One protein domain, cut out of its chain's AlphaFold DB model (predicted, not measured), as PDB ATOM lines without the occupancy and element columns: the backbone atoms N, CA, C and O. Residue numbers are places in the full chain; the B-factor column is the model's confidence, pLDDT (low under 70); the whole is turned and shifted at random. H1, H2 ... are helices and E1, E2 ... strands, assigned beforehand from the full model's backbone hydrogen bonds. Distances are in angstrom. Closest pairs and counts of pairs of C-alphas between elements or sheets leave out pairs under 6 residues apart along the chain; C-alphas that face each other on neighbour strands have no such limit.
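This is residues 2 to 152 of the 669 residues of the protein "Phosphoadenosine phosphosulfate reductase" of Pyrolobus fumarii (strain DSM 11204 / 1A) (UniProt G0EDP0). Two lobes of unequal size meet the reader: the larger is a strongly twisted four-stranded sheet, E4 to E7, with H3 and H4 packed over one face and H5 standing up from that same face. The smaller is a little three-stranded sheet, E1 to E3, with H2 on it, towards one end of the longest axis, while H1 lies by itself off the large sheet. The printed part has 151 residues, with five named helices and seven strands in the order H1 E1 E2 H2 E3 H3 H4 E4 E5 E6 E7 H5, of the mixed class. Both sheets are antiparallel, in the orders E4 E5 E6 E7 and E2 E1 E3. The whole is compact, with a radius of gyration of the C-alphas of 15.5 A and spans of 49 by 36 by 29 A.

Find C-alpha 2 at (97.546, 22.224, 13.567); from there H1 runs 18.6 A through residues 2 to 14. Next come E1, 25 to 27, E2, 32 to 34, H2, 37 to 43, and E3, 47 to 49. H3, 65 to 79, begins at (128.563, 20.354, 22.721) and runs 21.6 A; H4, 82 to 94, runs 18.4 A. Then read E4, 97 to 101, E5, 110 to 115, E6, 118 to 126, 24.2 A long, and E7, 131 to 136. H5, 138 to 147, ends at (116.782, 3.593, 31.923).

E4 to E7 form a meander, each strand the antiparallel neighbour of the one before; look at N 100 and O 112, 2.9 A, N 113 and O 121, 2.8 A, and N 135 and O 122, 2.7 A. H3 and H4 on one face make two layers with this sheet. The closest C-alphas of H3 and E7 are Ala 74 and Ile 133, 4.4 A. The helical hairpin H3 and H4 touches at Leu 75 and Ala 85, 5.0 A, opposite ways at a steep tilt of 35.2 degrees, only just past shallow. On the same face H5 is over E6, with C-alphas 120 and 139 the closest at 4.2 A, and its line rises 73 degrees. E2, H2, E3 are a split strand-helix-strand unit, two strands running the same way with E1 between them, its crossover right-handed; N 34 and O 25 are 2.8 A apart, N 26 and O 48 2.8 A. H2 is over E1, at a height of 9.0 A over the sheet. H1 is apart from the other helices and only just not on the large sheet, with 4 pairs of C-alphas within 10 A. Every O i to N i+4 pair is within hydrogen-bond range in H4 and H5, 8 of 9 in H1, 10 of 11 in H3, and 1 of 3 in H2, where 3 of 4 O i to N i+3 pairs are.

The C-alphas of Arg 2 and Arg 42, the two farthest apart, are 50.1 A from each other. The printed part has no cut, and the link E3 to H3, 15 residues, is long; in it residues 61 to 62 pair with 98 to 99 of E4. The mean pLDDT of the printed part is 83.3, with residues 2 to 19 and 103 to 107 under 70.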
ATOM      1  N   ARG A   2      97.635  23.371  14.510       43.25
ATOM      2  CA  ARG A   2      97.546  22.224  13.567       43.25
ATOM      3  C   ARG A   2      98.184  22.399  12.173       43.25
ATOM      4  O   ARG A   2      98.422  21.402  11.511       43.25
ATOM      5  N   SER A   3      98.431  23.622  11.696       50.94
ATOM      6  CA  SER A   3      98.877  23.848  10.312       50.94
ATOM      7  C   SER A   3     100.377  23.638  10.083       50.94
ATOM      8  O   SER A   3     100.734  23.150   9.020       50.94
ATOM      9  N   PHE A   4     101.253  23.991  11.031       53.47
ATOM     10  CA  PHE A   4     102.708  23.875  10.833       53.47
ATOM     11  C   PHE A   4     103.196  22.434  11.015       53.47
ATOM     12  O   PHE A   4     103.871  21.907  10.134       53.47
ATOM     13  N   ASP A   5     102.746  21.769  12.082       60.56
ATOM     14  CA  ASP A   5     103.056  20.359  12.352       60.56
ATOM     15  C   ASP A   5     102.578  19.452  11.201       60.56
ATOM     16  O   ASP A   5     103.265  18.508  10.819       60.56
ATOM     17  N   TRP A   6     101.446  19.793  10.568       57.97
ATOM     18  CA  TRP A   6     100.957  19.101   9.374       57.97
ATOM     19  C   TRP A   6     101.866  19.296   8.151       57.97
ATOM     20  O   TRP A   6     102.108  18.332   7.433       57.97
ATOM     21  N   ILE A   7     102.419  20.496   7.916       60.75
ATOM     22  CA  ILE A   7     103.352  20.727   6.793       60.75
ATOM     23  C   ILE A   7     104.659  19.959   7.012       60.75
ATOM     24  O   ILE A   7     105.201  19.396   6.061       60.75
ATOM     25  N   VAL A   8     105.167  19.928   8.247       63.41
ATOM     26  CA  VAL A   8     106.375  19.166   8.593       63.41
ATOM     27  C   VAL A   8     106.122  17.672   8.391       63.41
ATOM     28  O   VAL A   8     106.885  17.032   7.672       63.41
ATOM     29  N   ALA A   9     105.015  17.135   8.909       63.44
ATOM     30  CA  ALA A   9     104.622  15.740   8.704       63.44
ATOM     31  C   ALA A   9     104.413  15.388   7.217       63.44
ATOM     32  O   ALA A   9     104.920  14.369   6.747       63.44
ATOM     33  N   GLU A  10     103.728  16.240   6.444       63.44
ATOM     34  CA  GLU A  10     103.528  16.045   5.003       63.44
ATOM     35  C   GLU A  10     104.863  16.042   4.243       63.44
ATOM     36  O   GLU A  10     105.055  15.243   3.325       63.44
ATOM     37  N   ARG A  11     105.804  16.922   4.609       64.25
ATOM     38  CA  ARG A  11     107.132  16.965   3.984       64.25
ATOM     39  C   ARG A  11     107.992  15.773   4.391       64.25
ATOM     40  O   ARG A  11     108.580  15.175   3.498       64.25
ATOM     41  N   LEU A  12     108.006  15.385   5.667       64.88
ATOM     42  CA  LEU A  12     108.684  14.176   6.151       64.88
ATOM     43  C   LEU A  12     108.187  12.925   5.416       64.88
ATOM     44  O   LEU A  12     108.998  12.121   4.972       64.88
ATOM     45  N   ALA A  13     106.876  12.802   5.193       61.59
ATOM     46  CA  ALA A  13     106.289  11.693   4.436       61.59
ATOM     47  C   ALA A  13     106.700  11.673   2.948       61.59
ATOM     48  O   ALA A  13     106.624  10.633   2.291       61.59
ATOM     49  N   ARG A  14     107.124  12.818   2.394       58.19
ATOM     50  CA  ARG A  14     107.608  12.952   1.009       58.19
ATOM     51  C   ARG A  14     109.117  12.758   0.872       58.19
ATOM     52  O   ARG A  14     109.582  12.644  -0.262       58.19
ATOM     53  N   LEU A  15     109.871  12.715   1.972       60.66
ATOM     54  CA  LEU A  15     111.294  12.379   1.952       60.66
ATOM     55  C   LEU A  15     111.432  10.888   1.642       60.66
ATOM     56  O   LEU A  15     111.415  10.035   2.525       60.66
ATOM     57  N   ARG A  16     111.530  10.558   0.356       52.25
ATOM     58  CA  ARG A  16     112.081   9.275  -0.076       52.25
ATOM     59  C   ARG A  16     113.576   9.485  -0.249       52.25
ATOM     60  O   ARG A  16     113.972  10.346  -1.031       52.25
ATOM     61  N   SER A  17     114.385   8.742   0.504       53.16
ATOM     62  CA  SER A  17     115.840   8.849   0.449       53.16
ATOM     63  C   SER A  17     116.330   8.446  -0.943       53.16
ATOM     64  O   SER A  17     116.408   7.260  -1.270       53.16
ATOM     65  N   GLU A  18     116.685   9.417  -1.777       60.03
ATOM     66  CA  GLU A  18     117.685   9.147  -2.802       60.03
ATOM     67  C   GLU A  18     118.997   8.869  -2.058       60.03
ATOM     68  O   GLU A  18     119.443   9.674  -1.238       60.03
ATOM     69  N   SER A  19     119.560   7.672  -2.242       65.44
ATOM     70  CA  SER A  19     120.752   7.262  -1.499       65.44
ATOM     71  C   SER A  19     121.951   8.108  -1.921       65.44
ATOM     72  O   SER A  19     122.226   8.256  -3.113       65.44
ATOM     73  N   SER A  20     122.718   8.593  -0.943       71.38
ATOM     74  CA  SER A  20     124.011   9.236  -1.193       71.38
ATOM     75  C   SER A  20     125.074   8.265  -1.716       71.38
ATOM     76  O   SER A  20     126.168   8.683  -2.100       71.38
ATOM     77  N   GLY A  21     124.779   6.958  -1.710       82.56
ATOM     78  CA  GLY A  21     125.743   5.890  -1.958       82.56
ATOM     79  C   GLY A  21     126.779   5.746  -0.838       82.56
ATOM     80  O   GLY A  21     127.739   4.988  -0.995       82.56
ATOM     81  N   LEU A  22     126.633   6.489   0.266       90.19
ATOM     82  CA  LEU A  22     127.435   6.326   1.470       90.19
ATOM     83  C   LEU A  22     126.805   5.258   2.367       90.19
ATOM     84  O   LEU A  22     125.600   5.276   2.604       90.19
ATOM     85  N   HIS A  23     127.645   4.381   2.908       91.56
ATOM     86  CA  HIS A  23     127.280   3.447   3.967       91.56
ATOM     87  C   HIS A  23     128.105   3.759   5.209       91.56
ATOM     88  O   HIS A  23     129.304   4.045   5.109       91.56
ATOM     89  N   VAL A  24     127.467   3.687   6.374       93.50
ATOM     90  CA  VAL A  24     128.127   3.899   7.665       93.50
ATOM     91  C   VAL A  24     127.890   2.657   8.504       93.50
ATOM     92  O   VAL A  24     126.826   2.481   9.089       93.50
ATOM     93  N   TYR A  25     128.895   1.786   8.529       93.94
ATOM     94  CA  TYR A  25     128.857   0.515   9.240       93.94
ATOM     95  C   TYR A  25     129.187   0.765  10.707       93.94
ATOM     96  O   TYR A  25     130.349   0.929  11.074       93.94
ATOM     97  N   TYR A  26     128.160   0.851  11.534       91.88
ATOM     98  CA  TYR A  26     128.290   1.081  12.960       91.88
ATOM     99  C   TYR A  26     128.525  -0.238  13.690       91.88
ATOM    100  O   TYR A  26     127.704  -1.149  13.583       91.88
ATOM    101  N   ASP A  27     129.630  -0.337  14.422       90.81
ATOM    102  CA  ASP A  27     129.917  -1.456  15.316       90.81
ATOM    103  C   ASP A  27     129.210  -1.244  16.656       90.81
ATOM    104  O   ASP A  27     129.551  -0.328  17.407       90.81
ATOM    105  N   LEU A  28     128.209  -2.077  16.945       84.38
ATOM    106  CA  LEU A  28     127.425  -1.986  18.179       84.38
ATOM    107  C   LEU A  28     128.219  -2.415  19.421       84.38
ATOM    108  O   LEU A  28     127.898  -1.976  20.524       84.38
ATOM    109  N   GLU A  29     129.237  -3.267  19.274       84.06
ATOM    110  CA  GLU A  29     130.023  -3.760  20.410       84.06
ATOM    111  C   GLU A  29     131.190  -2.829  20.740       84.06
ATOM    112  O   GLU A  29     131.399  -2.501  21.917       84.06
ATOM    113  N   GLY A  30     131.919  -2.392  19.707       84.44
ATOM    114  CA  GLY A  30     133.024  -1.437  19.806       84.44
ATOM    115  C   GLY A  30     132.591   0.030  19.871       84.44
ATOM    116  O   GLY A  30     133.409   0.888  20.192       84.44
ATOM    117  N   ASN A  31     131.314   0.325  19.605       87.44
ATOM    118  CA  ASN A  31     130.715   1.663  19.625       87.44
ATOM    119  C   ASN A  31     131.440   2.691  18.732       87.44
ATOM    120  O   ASN A  31     131.676   3.837  19.125       87.44
ATOM    121  N   VAL A  32     131.822   2.268  17.523       90.75
ATOM    122  CA  VAL A  32     132.535   3.099  16.543       90.75
ATOM    123  C   VAL A  32     131.939   2.949  15.135       90.75
ATOM    124  O   VAL A  32     131.596   1.842  14.716       90.75
ATOM    125  N   PRO A  33     131.818   4.042  14.359       93.81
ATOM    126  CA  PRO A  33     131.408   3.976  12.964       93.81
ATOM    127  C   PRO A  33     132.598   3.661  12.054       93.81
ATOM    128  O   PRO A  33     133.668   4.246  12.199       93.81
ATOM    129  N   TYR A  34     132.387   2.825  11.043       95.31
ATOM    130  CA  TYR A  34     133.320   2.585   9.944       95.31
ATOM    131  C   TYR A  34     132.726   3.073   8.623       95.31
ATOM    132  O   TYR A  34     131.594   2.747   8.267       95.31
ATOM    133  N   PHE A  35     133.525   3.793   7.838       95.12
ATOM    134  CA  PHE A  35     133.092   4.360   6.549       95.12
ATOM    135  C   PHE A  35     133.524   3.523   5.335       95.12
ATOM    136  O   PHE A  35     133.343   3.919   4.183       95.12
ATOM    137  N   LYS A  36     134.102   2.341   5.581       93.69
ATOM    138  CA  LYS A  36     134.459   1.371   4.544       93.69
ATOM    139  C   LYS A  36     134.324  -0.057   5.070       93.69
ATOM    140  O   LYS A  36     134.994  -0.435   6.029       93.69
ATOM    141  N   TYR A  37     133.513  -0.863   4.380       93.00
ATOM    142  CA  TYR A  37     133.149  -2.221   4.800       93.00
ATOM    143  C   TYR A  37     134.356  -3.116   5.095       93.00
ATOM    144  O   TYR A  37     134.383  -3.798   6.109       93.00
ATOM    145  N   SER A  38     135.398  -3.072   4.258       93.38
ATOM    146  CA  SER A  38     136.588  -3.915   4.444       93.38
ATOM    147  C   SER A  38     137.331  -3.665   5.762       93.38
ATOM    148  O   SER A  38     138.050  -4.547   6.216       93.38
ATOM    149  N   TYR A  39     137.212  -2.467   6.345       91.88
ATOM    150  CA  TYR A  39     137.772  -2.167   7.666       91.88
ATOM    151  C   TYR A  39     136.819  -2.629   8.767       91.88
ATOM    152  O   TYR A  39     137.267  -3.249   9.725       91.88
ATOM    153  N   ALA A  40     135.515  -2.409   8.589       91.94
ATOM    154  CA  ALA A  40     134.482  -2.857   9.517       91.94
ATOM    155  C   ALA A  40     134.506  -4.387   9.707       91.94
ATOM    156  O   ALA A  40     134.661  -4.875  10.819       91.94
ATOM    157  N   ALA A  41     134.461  -5.144   8.608       91.50
ATOM    158  CA  ALA A  41     134.384  -6.606   8.606       91.50
ATOM    159  C   ALA A  41     135.595  -7.309   9.246       91.50
ATOM    160  O   ALA A  41     135.512  -8.484   9.584       91.50
ATOM    161  N   ARG A  42     136.731  -6.615   9.388       89.19
ATOM    162  CA  ARG A  42     137.935  -7.154  10.039       89.19
ATOM    163  C   ARG A  42     137.961  -6.925  11.547       89.19
ATOM    164  O   ARG A  42     138.704  -7.616  12.229       89.19
ATOM    165  N   ASN A  43     137.221  -5.931  12.037       87.69
ATOM    166  CA  ASN A  43     137.379  -5.408  13.395       87.69
ATOM    167  C   ASN A  43     136.084  -5.431  14.218       87.69
ATOM    168  O   ASN A  43     136.141  -5.163  15.412       87.69
ATOM    169  N   ALA A  44     134.938  -5.732  13.601       88.56
ATOM    170  CA  ALA A  44     133.629  -5.698  14.244       88.56
ATOM    171  C   ALA A  44     132.854  -7.001  14.017       88.56
ATOM    172  O   ALA A  44     132.851  -7.565  12.922       88.56
ATOM    173  N   SER A  45     132.158  -7.439  15.061       83.12
ATOM    174  CA  SER A  45     131.312  -8.638  15.107       83.12
ATOM    175  C   SER A  45     129.849  -8.328  14.771       83.12
ATOM    176  O   SER A  45     129.182  -9.118  14.101       83.12
ATOM    177  N   LYS A  46     129.347  -7.162  15.205       86.75
ATOM    178  CA  LYS A  46     127.936  -6.775  15.096       86.75
ATOM    179  C   LYS A  46     127.786  -5.408  14.439       86.75
ATOM    180  O   LYS A  46     127.861  -4.367  15.089       86.75
ATOM    181  N   LEU A  47     127.550  -5.429  13.129       89.06
ATOM    182  CA  LEU A  47     127.442  -4.231  12.303       89.06
ATOM    183  C   LEU A  47     125.992  -3.877  11.979       89.06
ATOM    184  O   LEU A  47     125.189  -4.738  11.622       89.06
ATOM    185  N   VAL A  48     125.694  -2.581  12.013       88.12
ATOM    186  CA  VAL A  48     124.454  -2.002  11.489       88.12
ATOM    187  C   VAL A  48     124.803  -0.901  10.500       88.12
ATOM    188  O   VAL A  48     125.668  -0.076  10.769       88.12
ATOM    189  N   ASP A  49     124.126  -0.857   9.354       89.25
ATOM    190  CA  ASP A  49     124.252   0.281   8.444       89.25
ATOM    191  C   ASP A  49     123.353   1.429   8.920       89.25
ATOM    192  O   ASP A  49     122.126   1.366   8.815       89.25
ATOM    193  N   LEU A  50     123.963   2.486   9.448       88.50
ATOM    194  CA  LEU A  50     123.259   3.673   9.929       88.50
ATOM    195  C   LEU A  50     122.521   4.380   8.787       88.50
ATOM    196  O   LEU A  50     121.384   4.810   8.973       88.50
ATOM    197  N   CYS A  51     123.108   4.440   7.587       87.00
ATOM    198  CA  CYS A  51     122.478   5.119   6.455       87.00
ATOM    199  C   CYS A  51     121.207   4.407   5.979       87.00
ATOM    200  O   CYS A  51     120.300   5.070   5.486       87.00
ATOM    201  N   SER A  52     121.090   3.092   6.194       83.81
ATOM    202  CA  SER A  52     119.856   2.346   5.900       83.81
ATOM    203  C   SER A  52     118.663   2.761   6.780       83.81
ATOM    204  O   SER A  52     117.514   2.551   6.403       83.81
ATOM    205  N   GLN A  53     118.930   3.373   7.939       81.81
ATOM    206  CA  GLN A  53     117.920   3.871   8.880       81.81
ATOM    207  C   GLN A  53     117.561   5.350   8.646       81.81
ATOM    208  O   GLN A  53     116.586   5.847   9.215       81.81
ATOM    209  N   SER A  54     118.368   6.055   7.851       82.62
ATOM    210  CA  SER A  54     118.250   7.488   7.582       82.62
ATOM    211  C   SER A  54     117.046   7.772   6.690       82.62
ATOM    212  O   SER A  54     116.888   7.173   5.627       82.62
ATOM    213  N   ARG A  55     116.205   8.728   7.090       77.94
ATOM    214  CA  ARG A  55     115.172   9.306   6.213       77.94
ATOM    215  C   ARG A  55     115.743  10.411   5.321       77.94
ATOM    216  O   ARG A  55     115.087  10.825   4.367       77.94
ATOM    217  N   LEU A  56     116.950  10.890   5.628       79.81
ATOM    218  CA  LEU A  56     117.620  11.986   4.933       79.81
ATOM    219  C   LEU A  56     118.768  11.496   4.051       79.81
ATOM    220  O   LEU A  56     119.255  10.371   4.193       79.81
ATOM    221  N   TRP A  57     119.245  12.380   3.172       82.69
ATOM    222  CA  TRP A  57     120.520  12.203   2.482       82.69
ATOM    223  C   TRP A  57     121.635  11.960   3.516       82.69
ATOM    224  O   TRP A  57     121.836  12.774   4.416       82.69
ATOM    225  N   CYS A  58     122.318  10.813   3.437       87.50
ATOM    226  CA  CYS A  58     123.235  10.371   4.492       87.50
ATOM    227  C   CYS A  58     124.656  10.927   4.291       87.50
ATOM    228  O   CYS A  58     125.346  10.524   3.351       87.50
ATOM    229  N   ASP A  59     125.095  11.822   5.182       90.94
ATOM    230  CA  ASP A  59     126.475  12.327   5.312       90.94
ATOM    231  C   ASP A  59     126.716  12.859   6.746       90.94
ATOM    232  O   ASP A  59     126.863  14.073   6.946       90.94
ATOM    233  N   PRO A  60     126.695  11.978   7.768       93.19
ATOM    234  CA  PRO A  60     126.687  12.398   9.164       93.19
ATOM    235  C   PRO A  60     128.026  12.986   9.625       93.19
ATOM    236  O   PRO A  60     129.089  12.701   9.067       93.19
ATOM    237  N   ARG A  61     127.977  13.762  10.711       93.19
ATOM    238  CA  ARG A  61     129.130  14.241  11.496       93.19
ATOM    239  C   ARG A  61     129.023  13.801  12.958       93.19
ATOM    240  O   ARG A  61     127.922  13.470  13.395       93.19
ATOM    241  N   PRO A  62     130.120  13.811  13.735       92.31
ATOM    242  CA  PRO A  62     130.002  13.727  15.188       92.31
ATOM    243  C   PRO A  62     129.209  14.922  15.745       92.31
ATOM    244  O   PRO A  62     129.253  16.024  15.181       92.31
ATOM    245  N   ALA A  63     128.499  14.692  16.848       92.25
ATOM    246  CA  ALA A  63     127.879  15.758  17.628       92.25
ATOM    247  C   ALA A  63     128.942  16.619  18.339       92.25
ATOM    248  O   ALA A  63     129.990  16.120  18.756       92.25
ATOM    249  N   VAL A  64     128.657  17.910  18.479       90.25
ATOM    250  CA  VAL A  64     129.412  18.889  19.272       90.25
ATOM    251  C   VAL A  64     128.600  19.309  20.498       90.25
ATOM    252  O   VAL A  64     127.406  19.030  20.587       90.25
ATOM    253  N   GLU A  65     129.222  20.010  21.450       89.06
ATOM    254  CA  GLU A  65     128.563  20.354  22.721       89.06
ATOM    255  C   GLU A  65     127.271  21.163  22.527       89.06
ATOM    256  O   GLU A  65     126.276  20.945  23.219       89.06
ATOM    257  N   GLN A  66     127.256  22.068  21.547       91.31
ATOM    258  CA  GLN A  66     126.066  22.852  21.240       91.31
ATOM    259  C   GLN A  66     124.901  21.992  20.728       91.31
ATOM    260  O   GLN A  66     123.751  22.336  21.000       91.31
ATOM    261  N   ASP A  67     125.165  20.874  20.047       93.88
ATOM    262  CA  ASP A  67     124.096  19.995  19.571       93.88
ATOM    263  C   ASP A  67     123.338  19.378  20.753       93.88
ATOM    264  O   ASP A  67     122.115  19.282  20.713       93.88
ATOM    265  N   TYR A  68     124.039  18.972  21.820       94.25
ATOM    266  CA  TYR A  68     123.403  18.339  22.984       94.25
ATOM    267  C   TYR A  68     122.464  19.294  23.716       94.25
ATOM    268  O   TYR A  68     121.390  18.880  24.146       94.25
ATOM    269  N   LYS A  69     122.824  20.582  23.789       93.50
ATOM    270  CA  LYS A  69     121.926  21.627  24.305       93.50
ATOM    271  C   LYS A  69     120.674  21.756  23.444       93.50
ATOM    272  O   LYS A  69     119.576  21.882  23.968       93.50
ATOM    273  N   ILE A  70     120.825  21.674  22.123       93.31
ATOM    274  CA  ILE A  70     119.679  21.735  21.216       93.31
ATOM    275  C   ILE A  70     118.791  20.496  21.357       93.31
ATOM    276  O   ILE A  70     117.569  20.623  21.332       93.31
ATOM    277  N   LEU A  71     119.376  19.308  21.527       94.81
ATOM    278  CA  LEU A  71     118.618  18.094  21.817       94.81
ATOM    279  C   LEU A  71     117.823  18.237  23.122       94.81
ATOM    280  O   LEU A  71     116.638  17.916  23.138       94.81
ATOM    281  N   GLU A  72     118.455  18.737  24.184       95.00
ATOM    282  CA  GLU A  72     117.805  19.009  25.470       95.00
ATOM    283  C   GLU A  72     116.631  19.983  25.306       95.00
ATOM    284  O   GLU A  72     115.506  19.649  25.677       95.00
ATOM    285  N   ASP A  73     116.845  21.132  24.660       92.88
ATOM    286  CA  ASP A  73     115.793  22.124  24.400       92.88
ATOM    287  C   ASP A  73     114.639  21.534  23.572       92.88
ATOM    288  O   ASP A  73     113.462  21.769  23.863       92.88
ATOM    289  N   ALA A  74     114.964  20.732  22.554       92.94
ATOM    290  CA  ALA A  74     113.985  20.095  21.683       92.94
ATOM    291  C   ALA A  74     113.134  19.056  22.423       92.94
ATOM    292  O   ALA A  74     111.919  18.993  22.225       92.94
ATOM    293  N   LEU A  75     113.753  18.249  23.288       91.31
ATOM    294  CA  LEU A  75     113.055  17.271  24.121       91.31
ATOM    295  C   LEU A  75     112.217  17.966  25.196       91.31
ATOM    296  O   LEU A  75     111.054  17.609  25.378       91.31
ATOM    297  N   LYS A  76     112.755  19.002  25.848       90.56
ATOM    298  CA  LYS A  76     112.017  19.812  26.824       90.56
ATOM    299  C   LYS A  76     110.766  20.403  26.186       90.56
ATOM    300  O   LYS A  76     109.701  20.369  26.791       90.56
ATOM    301  N   TYR A  77     110.872  20.889  24.952       87.50
ATOM    302  CA  TYR A  77     109.724  21.388  24.207       87.50
ATOM    303  C   TYR A  77     108.695  20.292  23.900       87.50
ATOM    304  O   TYR A  77     107.500  20.487  24.117       87.50
ATOM    305  N   THR A  78     109.143  19.142  23.389       84.19
ATOM    306  CA  THR A  78     108.254  18.048  22.968       84.19
ATOM    307  C   THR A  78     107.515  17.403  24.138       84.19
ATOM    308  O   THR A  78     106.327  17.104  24.011       84.19
ATOM    309  N   PHE A  79     108.210  17.172  25.250       83.06
ATOM    310  CA  PHE A  79     107.688  16.428  26.396       83.06
ATOM    311  C   PHE A  79     107.176  17.341  27.517       83.06
ATOM    312  O   PHE A  79     106.336  16.920  28.302       83.06
ATOM    313  N   GLY A  80     107.627  18.596  27.588       82.88
ATOM    314  CA  GLY A  80     107.263  19.510  28.674       82.88
ATOM    315  C   GLY A  80     107.966  19.205  30.001       82.88
ATOM    316  O   GLY A  80     107.504  19.656  31.043       82.88
ATOM    317  N   ASP A  81     109.068  18.449  29.970       84.81
ATOM    318  CA  ASP A  81     109.787  17.984  31.158       84.81
ATOM    319  C   ASP A  81     111.294  18.167  31.001       84.81
ATOM    320  O   ASP A  81     111.957  17.541  30.171       84.81
ATOM    321  N   GLU A  82     111.819  19.072  31.818       88.81
ATOM    322  CA  GLU A  82     113.223  19.461  31.829       88.81
ATOM    323  C   GLU A  82     114.129  18.382  32.427       88.81
ATOM    324  O   GLU A  82     115.237  18.175  31.935       88.81
ATOM    325  N   VAL A  83     113.660  17.652  33.444       87.94
ATOM    326  CA  VAL A  83     114.450  16.594  34.089       87.94
ATOM    327  C   VAL A  83     114.614  15.421  33.128       87.94
ATOM    328  O   VAL A  83     115.729  14.923  32.944       87.94
ATOM    329  N   PHE A  84     113.524  15.025  32.469       87.56
ATOM    330  CA  PHE A  84     113.539  14.022  31.410       87.56
ATOM    331  C   PHE A  84     114.487  14.425  30.275       87.56
ATOM    332  O   PHE A  84     115.394  13.666  29.924       87.56
ATOM    333  N   ALA A  85     114.308  15.631  29.730       91.31
ATOM    334  CA  ALA A  85     115.087  16.121  28.597       91.31
ATOM    335  C   ALA A  85     116.591  16.145  28.890       91.31
ATOM    336  O   ALA A  85     117.385  15.610  28.111       91.31
ATOM    337  N   LYS A  86     116.975  16.691  30.050       92.19
ATOM    338  CA  LYS A  86     118.366  16.745  30.496       92.19
ATOM    339  C   LYS A  86     118.959  15.352  30.674       92.19
ATOM    340  O   LYS A  86     120.065  15.093  30.205       92.19
ATOM    341  N   ARG A  87     118.220  14.423  31.294       89.94
ATOM    342  CA  ARG A  87     118.701  13.049  31.511       89.94
ATOM    343  C   ARG A  87     118.946  12.320  30.189       89.94
ATOM    344  O   ARG A  87     119.979  11.668  30.047       89.94
ATOM    345  N   VAL A  88     118.055  12.466  29.206       89.94
ATOM    346  CA  VAL A  88     118.249  11.901  27.859       89.94
ATOM    347  C   VAL A  88     119.465  12.521  27.166       89.94
ATOM    348  O   VAL A  88     120.294  11.788  26.623       89.94
ATOM    349  N   ALA A  89     119.606  13.851  27.205       92.44
ATOM    350  CA  ALA A  89     120.743  14.547  26.603       92.44
ATOM    351  C   ALA A  89     122.081  14.142  27.250       92.44
ATOM    352  O   ALA A  89     123.057  13.895  26.542       92.44
ATOM    353  N   ASP A  90     122.121  13.982  28.576       90.69
ATOM    354  CA  ASP A  90     123.299  13.513  29.312       90.69
ATOM    355  C   ASP A  90     123.700  12.088  28.918       90.69
ATOM    356  O   ASP A  90     124.891  11.796  28.779       90.69
ATOM    357  N   ILE A  91     122.729  11.195  28.703       87.38
ATOM    358  CA  ILE A  91     123.013   9.832  28.240       87.38
ATOM    359  C   ILE A  91     123.540   9.855  26.801       87.38
ATOM    360  O   ILE A  91     124.556   9.217  26.513       87.38
ATOM    361  N   ALA A  92     122.925  10.645  25.916       89.00
ATOM    362  CA  ALA A  92     123.413  10.836  24.550       89.00
ATOM    363  C   ALA A  92     124.839  11.421  24.516       89.00
ATOM    364  O   ALA A  92     125.633  11.046  23.649       89.00
ATOM    365  N   ARG A  93     125.181  12.303  25.468       88.62
ATOM    366  CA  ARG A  93     126.516  12.910  25.621       88.62
ATOM    367  C   ARG A  93     127.587  11.900  26.034       88.62
ATOM    368  O   ARG A  93     128.734  12.032  25.622       88.62
ATOM    369  N   ARG A  94     127.234  10.888  26.834       84.19
ATOM    370  CA  ARG A  94     128.164   9.812  27.239       84.19
ATOM    371  C   ARG A  94     128.427   8.802  26.117       84.19
ATOM    372  O   ARG A  94     129.475   8.156  26.120       84.19
ATOM    373  N   GLY A  95     127.475   8.638  25.199       79.81
ATOM    374  CA  GLY A  95     127.614   7.802  24.005       79.81
ATOM    375  C   GLY A  95     128.263   8.536  22.827       79.81
ATOM    376  O   GLY A  95     128.445   9.754  22.845       79.81
ATOM    377  N   LEU A  96     128.566   7.798  21.756       86.75
ATOM    378  CA  LEU A  96     129.039   8.397  20.509       86.75
ATOM    379  C   LEU A  96     127.830   8.802  19.657       86.75
ATOM    380  O   LEU A  96     127.207   7.967  18.994       86.75
ATOM    381  N   SER A  97     127.510  10.097  19.684       91.19
ATOM    382  CA  SER A  97     126.398  10.670  18.920       91.19
ATOM    383  C   SER A  97     126.822  11.124  17.521       91.19
ATOM    384  O   SER A  97     127.843  11.796  17.347       91.19
ATOM    385  N   LEU A  98     126.009  10.775  16.523       93.19
ATOM    386  CA  LEU A  98     126.154  11.192  15.130       93.19
ATOM    387  C   LEU A  98     124.941  12.027  14.714       93.19
ATOM    388  O   LEU A  98     123.800  11.626  14.929       93.19
ATOM    389  N   ILE A  99     125.204  13.159  14.067       93.19
ATOM    390  CA  ILE A  99     124.193  14.060  13.515       93.19
ATOM    391  C   ILE A  99     124.204  13.925  12.001       93.19
ATOM    392  O   ILE A  99     125.207  14.244  11.357       93.19
ATOM    393  N   ASN A 100     123.095  13.463  11.427       91.19
ATOM    394  CA  ASN A 100     122.870  13.531   9.990       91.19
ATOM    395  C   ASN A 100     121.991  14.742   9.665       91.19
ATOM    396  O   ASN A 100     120.896  14.887  10.200       91.19
ATOM    397  N   THR A 101     122.476  15.634   8.808       86.00
ATOM    398  CA  THR A 101     121.804  16.904   8.513       86.00
ATOM    399  C   THR A 101     121.018  16.820   7.219       86.00
ATOM    400  O   THR A 101     121.547  16.370   6.201       86.00
ATOM    401  N   ASP A 102     119.801  17.358   7.224       75.56
ATOM    402  CA  ASP A 102     119.056  17.550   5.988       75.56
ATOM    403  C   ASP A 102     119.794  18.524   5.058       75.56
ATOM    404  O   ASP A 102     120.014  19.694   5.373       75.56
ATOM    405  N   SER A 103     120.186  18.009   3.898       63.91
ATOM    406  CA  SER A 103     120.901  18.761   2.870       63.91
ATOM    407  C   SER A 103     119.950  19.360   1.820       63.91
ATOM    408  O   SER A 103     120.374  20.218   1.041       63.91
ATOM    409  N   ASP A 104     118.670  18.957   1.825       55.06
ATOM    410  CA  ASP A 104     117.668  19.275   0.799       55.06
ATOM    411  C   ASP A 104     116.497  20.155   1.299       55.06
ATOM    412  O   ASP A 104     115.715  20.663   0.491       55.06
ATOM    413  N   GLY A 105     116.439  20.468   2.598       54.47
ATOM    414  CA  GLY A 105     115.738  21.637   3.141       54.47
ATOM    415  C   GLY A 105     114.234  21.465   3.375       54.47
ATOM    416  O   GLY A 105     113.397  22.110   2.727       54.47
ATOM    417  N   VAL A 106     113.869  20.677   4.381       52.09
ATOM    418  CA  VAL A 106     112.529  20.630   4.972       52.09
ATOM    419  C   VAL A 106     112.273  21.914   5.759       52.09
ATOM    420  O   VAL A 106     112.515  21.976   6.953       52.09
ATOM    421  N   LEU A 107     111.744  22.938   5.076       60.44
ATOM    422  CA  LEU A 107     111.400  24.282   5.587       60.44
ATOM    423  C   LEU A 107     112.581  25.080   6.184       60.44
ATOM    424  O   LEU A 107     112.864  26.174   5.690       60.44
ATOM    425  N   ASP A 108     113.270  24.538   7.186       80.94
ATOM    426  CA  ASP A 108     114.444  25.086   7.858       80.94
ATOM    427  C   ASP A 108     115.420  23.968   8.304       80.94
ATOM    428  O   ASP A 108     115.498  22.934   7.645       80.94
ATOM    429  N   GLN A 109     116.212  24.181   9.361       85.44
ATOM    430  CA  GLN A 109     117.192  23.211   9.861       85.44
ATOM    431  C   GLN A 109     116.534  21.930  10.405       85.44
ATOM    432  O   GLN A 109     115.620  22.004  11.229       85.44
ATOM    433  N   MET A 110     117.041  20.760   9.998       87.19
ATOM    434  CA  MET A 110     116.613  19.458  10.515       87.19
ATOM    435  C   MET A 110     117.783  18.472  10.621       87.19
ATOM    436  O   MET A 110     118.678  18.445   9.771       87.19
ATOM    437  N   TRP A 111     117.741  17.646  11.663       89.81
ATOM    438  CA  TRP A 111     118.765  16.685  12.036       89.81
ATOM    439  C   TRP A 111     118.161  15.331  12.379       89.81
ATOM    440  O   TRP A 111     117.216  15.243  13.155       89.81
ATOM    441  N   GLU A 112     118.749  14.262  11.859       90.75
ATOM    442  CA  GLU A 112     118.593  12.922  12.409       90.75
ATOM    443  C   GLU A 112     119.694  12.668  13.428       90.75
ATOM    444  O   GLU A 112     120.888  12.716  13.117       90.75
ATOM    445  N   TRP A 113     119.272  12.398  14.658       92.38
ATOM    446  CA  TRP A 113     120.154  12.136  15.774       92.38
ATOM    447  C   TRP A 113     120.317  10.637  15.966       92.38
ATOM    448  O   TRP A 113     119.343   9.929  16.233       92.38
ATOM    449  N   PHE A 114     121.550  10.154  15.893       90.88
ATOM    450  CA  PHE A 114     121.897   8.767  16.168       90.88
ATOM    451  C   PHE A 114     122.736   8.681  17.437       90.88
ATOM    452  O   PHE A 114     123.706   9.418  17.584       90.88
ATOM    453  N   VAL A 115     122.383   7.763  18.331       88.00
ATOM    454  CA  VAL A 115     123.174   7.410  19.516       88.00
ATOM    455  C   VAL A 115     123.501   5.931  19.413       88.00
ATOM    456  O   VAL A 115     122.591   5.116  19.262       88.00
ATOM    457  N   ASN A 116     124.790   5.590  19.467       81.62
ATOM    458  CA  ASN A 116     125.268   4.205  19.483       81.62
ATOM    459  C   ASN A 116     124.656   3.333  18.362       81.62
ATOM    460  O   ASN A 116     124.241   2.199  18.578       81.62
ATOM    461  N   GLY A 117     124.546   3.903  17.155       81.69
ATOM    462  CA  GLY A 117     124.066   3.207  15.955       81.69
ATOM    463  C   GLY A 117     122.545   3.182  15.750       81.69
ATOM    464  O   GLY A 117     122.094   2.684  14.716       81.69
ATOM    465  N   VAL A 118     121.752   3.748  16.668       85.06
ATOM    466  CA  VAL A 118     120.279   3.788  16.577       85.06
ATOM    467  C   VAL A 118     119.778   5.223  16.515       85.06
ATOM    468  O   VAL A 118     120.287   6.100  17.213       85.06
ATOM    469  N   ARG A 119     118.751   5.480  15.695       89.06
ATOM    470  CA  ARG A 119     118.123   6.803  15.624       89.06
ATOM    471  C   ARG A 119     117.362   7.110  16.914       89.06
ATOM    472  O   ARG A 119     116.324   6.507  17.184       89.06
ATOM    473  N   LEU A 120     117.865   8.081  17.666       90.31
ATOM    474  CA  LEU A 120     117.257   8.604  18.883       90.31
ATOM    475  C   LEU A 120     116.031   9.460  18.552       90.31
ATOM    476  O   LEU A 120     114.950   9.212  19.072       90.31
ATOM    477  N   ALA A 121     116.196  10.451  17.677       90.94
ATOM    478  CA  ALA A 121     115.151  11.407  17.323       90.94
ATOM    479  C   ALA A 121     115.443  12.084  15.977       90.94
ATOM    480  O   ALA A 121     116.580  12.089  15.504       90.94
ATOM    481  N   ILE A 122     114.419  12.693  15.383       89.25
ATOM    482  CA  ILE A 122     114.577  13.759  14.389       89.25
ATOM    483  C   ILE A 122     114.361  15.085  15.112       89.25
ATOM    484  O   ILE A 122     113.325  15.282  15.734       89.25
ATOM    485  N   VAL A 123     115.316  16.003  15.034       90.94
ATOM    486  CA  VAL A 123     115.228  17.337  15.634       90.94
ATOM    487  C   VAL A 123     115.091  18.357  14.514       90.94
ATOM    488  O   VAL A 123     115.919  18.383  13.609       90.94
ATOM    489  N   TYR A 124     114.061  19.197  14.543       88.38
ATOM    490  CA  TYR A 124     113.862  20.241  13.535       88.38
ATOM    491  C   TYR A 124     113.594  21.599  14.172       88.38
ATOM    492  O   TYR A 124     113.097  21.693  15.294       88.38
ATOM    493  N   TYR A 125     113.929  22.663  13.449       88.06
ATOM    494  CA  TYR A 125     113.753  24.032  13.906       88.06
ATOM    495  C   TYR A 125     112.401  24.606  13.466       88.06
ATOM    496  O   TYR A 125     112.132  24.777  12.273       88.06
ATOM    497  N   ASP A 126     111.551  24.959  14.430       84.12
ATOM    498  CA  ASP A 126     110.341  25.739  14.184       84.12
ATOM    499  C   ASP A 126     110.720  27.220  14.121       84.12
ATOM    500  O   ASP A 126     110.860  27.905  15.136       84.12
ATOM    501  N   TYR A 127     110.895  27.738  12.907       79.75
ATOM    502  CA  TYR A 127     111.345  29.115  12.724       79.75
ATOM    503  C   TYR A 127     110.299  30.175  13.121       79.75
ATOM    504  O   TYR A 127     110.678  31.330  13.349       79.75
ATOM    505  N   PHE A 128     109.007  29.833  13.246       81.44
ATOM    506  CA  PHE A 128     107.996  30.774  13.745       81.44
ATOM    507  C   PHE A 128     108.097  30.952  15.252       81.44
ATOM    508  O   PHE A 128     107.974  32.077  15.737       81.44
ATOM    509  N   ARG A 129     108.325  29.847  15.969       80.44
ATOM    510  CA  ARG A 129     108.499  29.836  17.426       80.44
ATOM    511  C   ARG A 129     109.918  30.203  17.850       80.44
ATOM    512  O   ARG A 129     110.109  30.744  18.928       80.44
ATOM    513  N   GLY A 130     110.897  29.952  16.986       84.62
ATOM    514  CA  GLY A 130     112.311  30.106  17.306       84.62
ATOM    515  C   GLY A 130     112.839  29.042  18.258       84.62
ATOM    516  O   GLY A 130     113.718  29.336  19.059       84.62
ATOM    517  N   SER A 131     112.301  27.826  18.182       86.69
ATOM    518  CA  SER A 131     112.670  26.717  19.065       86.69
ATOM    519  C   SER A 131     112.819  25.428  18.270       86.69
ATOM    520  O   SER A 131     112.224  25.272  17.202       86.69
ATOM    521  N   PHE A 132     113.616  24.501  18.793       89.81
ATOM    522  CA  PHE A 132     113.719  23.160  18.236       89.81
ATOM    523  C   PHE A 132     112.624  22.253  18.791       89.81
ATOM    524  O   PHE A 132     112.151  22.444  19.908       89.81
ATOM    525  N   ILE A 133     112.223  21.274  17.989       88.25
ATOM    526  CA  ILE A 133     111.216  20.272  18.326       88.25
ATOM    527  C   ILE A 133     111.812  18.901  18.024       88.25
ATOM    528  O   ILE A 133     112.393  18.695  16.956       88.25
ATOM    529  N   ALA A 134     111.673  17.966  18.963       89.25
ATOM    530  CA  ALA A 134     112.103  16.586  18.790       89.25
ATOM    531  C   ALA A 134     110.925  15.702  18.369       89.25
ATOM    532  O   ALA A 134     109.869  15.701  19.003       89.25
ATOM    533  N   ILE A 135     111.131  14.909  17.326       86.88
ATOM    534  CA  ILE A 135     110.278  13.802  16.914       86.88
ATOM    535  C   ILE A 135     110.965  12.510  17.386       86.88
ATOM    536  O   ILE A 135     112.041  12.177  16.874       86.88
ATOM    537  N   PRO A 136     110.401  11.800  18.377       87.25
ATOM    538  CA  PRO A 136     110.983  10.583  18.934       87.25
ATOM    539  C   PRO A 136     111.227   9.489  17.891       87.25
ATOM    540  O   PRO A 136     110.383   9.219  17.040       87.25
ATOM    541  N   GLY A 137     112.376   8.825  17.989       87.31
ATOM    542  CA  GLY A 137     112.704   7.626  17.226       87.31
ATOM    543  C   GLY A 137     112.797   6.373  18.104       87.31
ATOM    544  O   GLY A 137     112.702   6.461  19.332       87.31
ATOM    545  N   PRO A 138     113.050   5.201  17.489       85.19
ATOM    546  CA  PRO A 138     113.173   3.935  18.209       85.19
ATOM    547  C   PRO A 138     114.221   3.942  19.320       85.19
ATOM    548  O   PRO A 138     113.994   3.384  20.388       85.19
ATOM    549  N   GLY A 139     115.349   4.622  19.097       87.50
ATOM    550  CA  GLY A 139     116.420   4.716  20.082       87.50
ATOM    551  C   GLY A 139     115.990   5.430  21.360       87.50
ATOM    552  O   GLY A 139     116.431   5.034  22.432       87.50
ATOM    553  N   LEU A 140     115.108   6.436  21.276       88.88
ATOM    554  CA  LEU A 140     114.608   7.128  22.467       88.88
ATOM    555  C   LEU A 140     113.674   6.230  23.279       88.88
ATOM    556  O   LEU A 140     113.788   6.193  24.493       88.88
ATOM    557  N   ALA A 141     112.793   5.473  22.630       86.88
ATOM    558  CA  ALA A 141     111.872   4.588  23.341       86.88
ATOM    559  C   ALA A 141     112.593   3.419  24.027       86.88
ATOM    560  O   ALA A 141     112.308   3.116  25.181       86.88
ATOM    561  N   LEU A 142     113.569   2.810  23.344       85.12
ATOM    562  CA  LEU A 142     114.435   1.784  23.935       85.12
ATOM    563  C   LEU A 142     115.254   2.350  25.102       85.12
ATOM    564  O   LEU A 142     115.445   1.685  26.116       85.12
ATOM    565  N   LEU A 143     115.725   3.595  24.975       85.56
ATOM    566  CA  LEU A 143     116.416   4.290  26.057       85.56
ATOM    567  C   LEU A 143     115.486   4.519  27.254       85.56
ATOM    568  O   LEU A 143     115.893   4.294  28.390       85.56
ATOM    569  N   MET A 144     114.249   4.944  26.994       85.75
ATOM    570  CA  MET A 144     113.230   5.164  28.016       85.75
ATOM    571  C   MET A 144     112.929   3.891  28.799       85.75
ATOM    572  O   MET A 144     112.963   3.910  30.026       85.75
ATOM    573  N   GLU A 145     112.710   2.778  28.104       84.62
ATOM    574  CA  GLU A 145     112.482   1.482  28.740       84.62
ATOM    575  C   GLU A 145     113.686   1.044  29.586       84.62
ATOM    576  O   GLU A 145     113.535   0.723  30.766       84.62
ATOM    577  N   ARG A 146     114.891   1.076  29.007       82.56
ATOM    578  CA  ARG A 146     116.112   0.571  29.649       82.56
ATOM    579  C   ARG A 146     116.523   1.366  30.888       82.56
ATOM    580  O   ARG A 146     117.021   0.786  31.847       82.56
ATOM    581  N   GLU A 147     116.350   2.683  30.855       82.44
ATOM    582  CA  GLU A 147     116.782   3.593  31.923       82.44
ATOM    583  C   GLU A 147     115.647   3.962  32.894       82.44
ATOM    584  O   GLU A 147     115.862   4.751  33.824       82.44
ATOM    585  N   GLY A 148     114.447   3.408  32.678       82.00
ATOM    586  CA  GLY A 148     113.249   3.716  33.457       82.00
ATOM    587  C   GLY A 148     112.867   5.194  33.369       82.00
ATOM    588  O   GLY A 148     112.655   5.834  34.397       82.00
ATOM    589  N   LEU A 149     112.869   5.761  32.158       81.56
ATOM    590  CA  LEU A 149     112.496   7.154  31.905       81.56
ATOM    591  C   LEU A 149     111.067   7.228  31.380       81.56
ATOM    592  O   LEU A 149     110.795   6.842  30.241       81.56
ATOM    593  N   GLY A 150     110.182   7.814  32.177       78.69
ATOM    594  CA  GLY A 150     108.795   7.992  31.795       78.69
ATOM    595  C   GLY A 150     107.980   6.700  31.852       78.69
ATOM    596  O   GLY A 150     108.426   5.639  32.302       78.69
ATOM    597  N   GLY A 151     106.753   6.814  31.365       78.81
ATOM    598  CA  GLY A 151     105.714   5.830  31.576       78.81
ATOM    599  C   GLY A 151     105.706   4.707  30.545       78.81
ATOM    600  O   GLY A 151     106.178   4.864  29.421       78.81
ATOM    601  N   ARG A 152     105.071   3.584  30.889       82.31
ATOM    602  CA  ARG A 152     104.811   2.458  29.977       82.31
ATOM    603  C   ARG A 152     103.325   2.357  29.629       82.31
ATOM    604  O   ARG A 152     102.477   2.376  30.525       82.31
TER     605      ARG A 152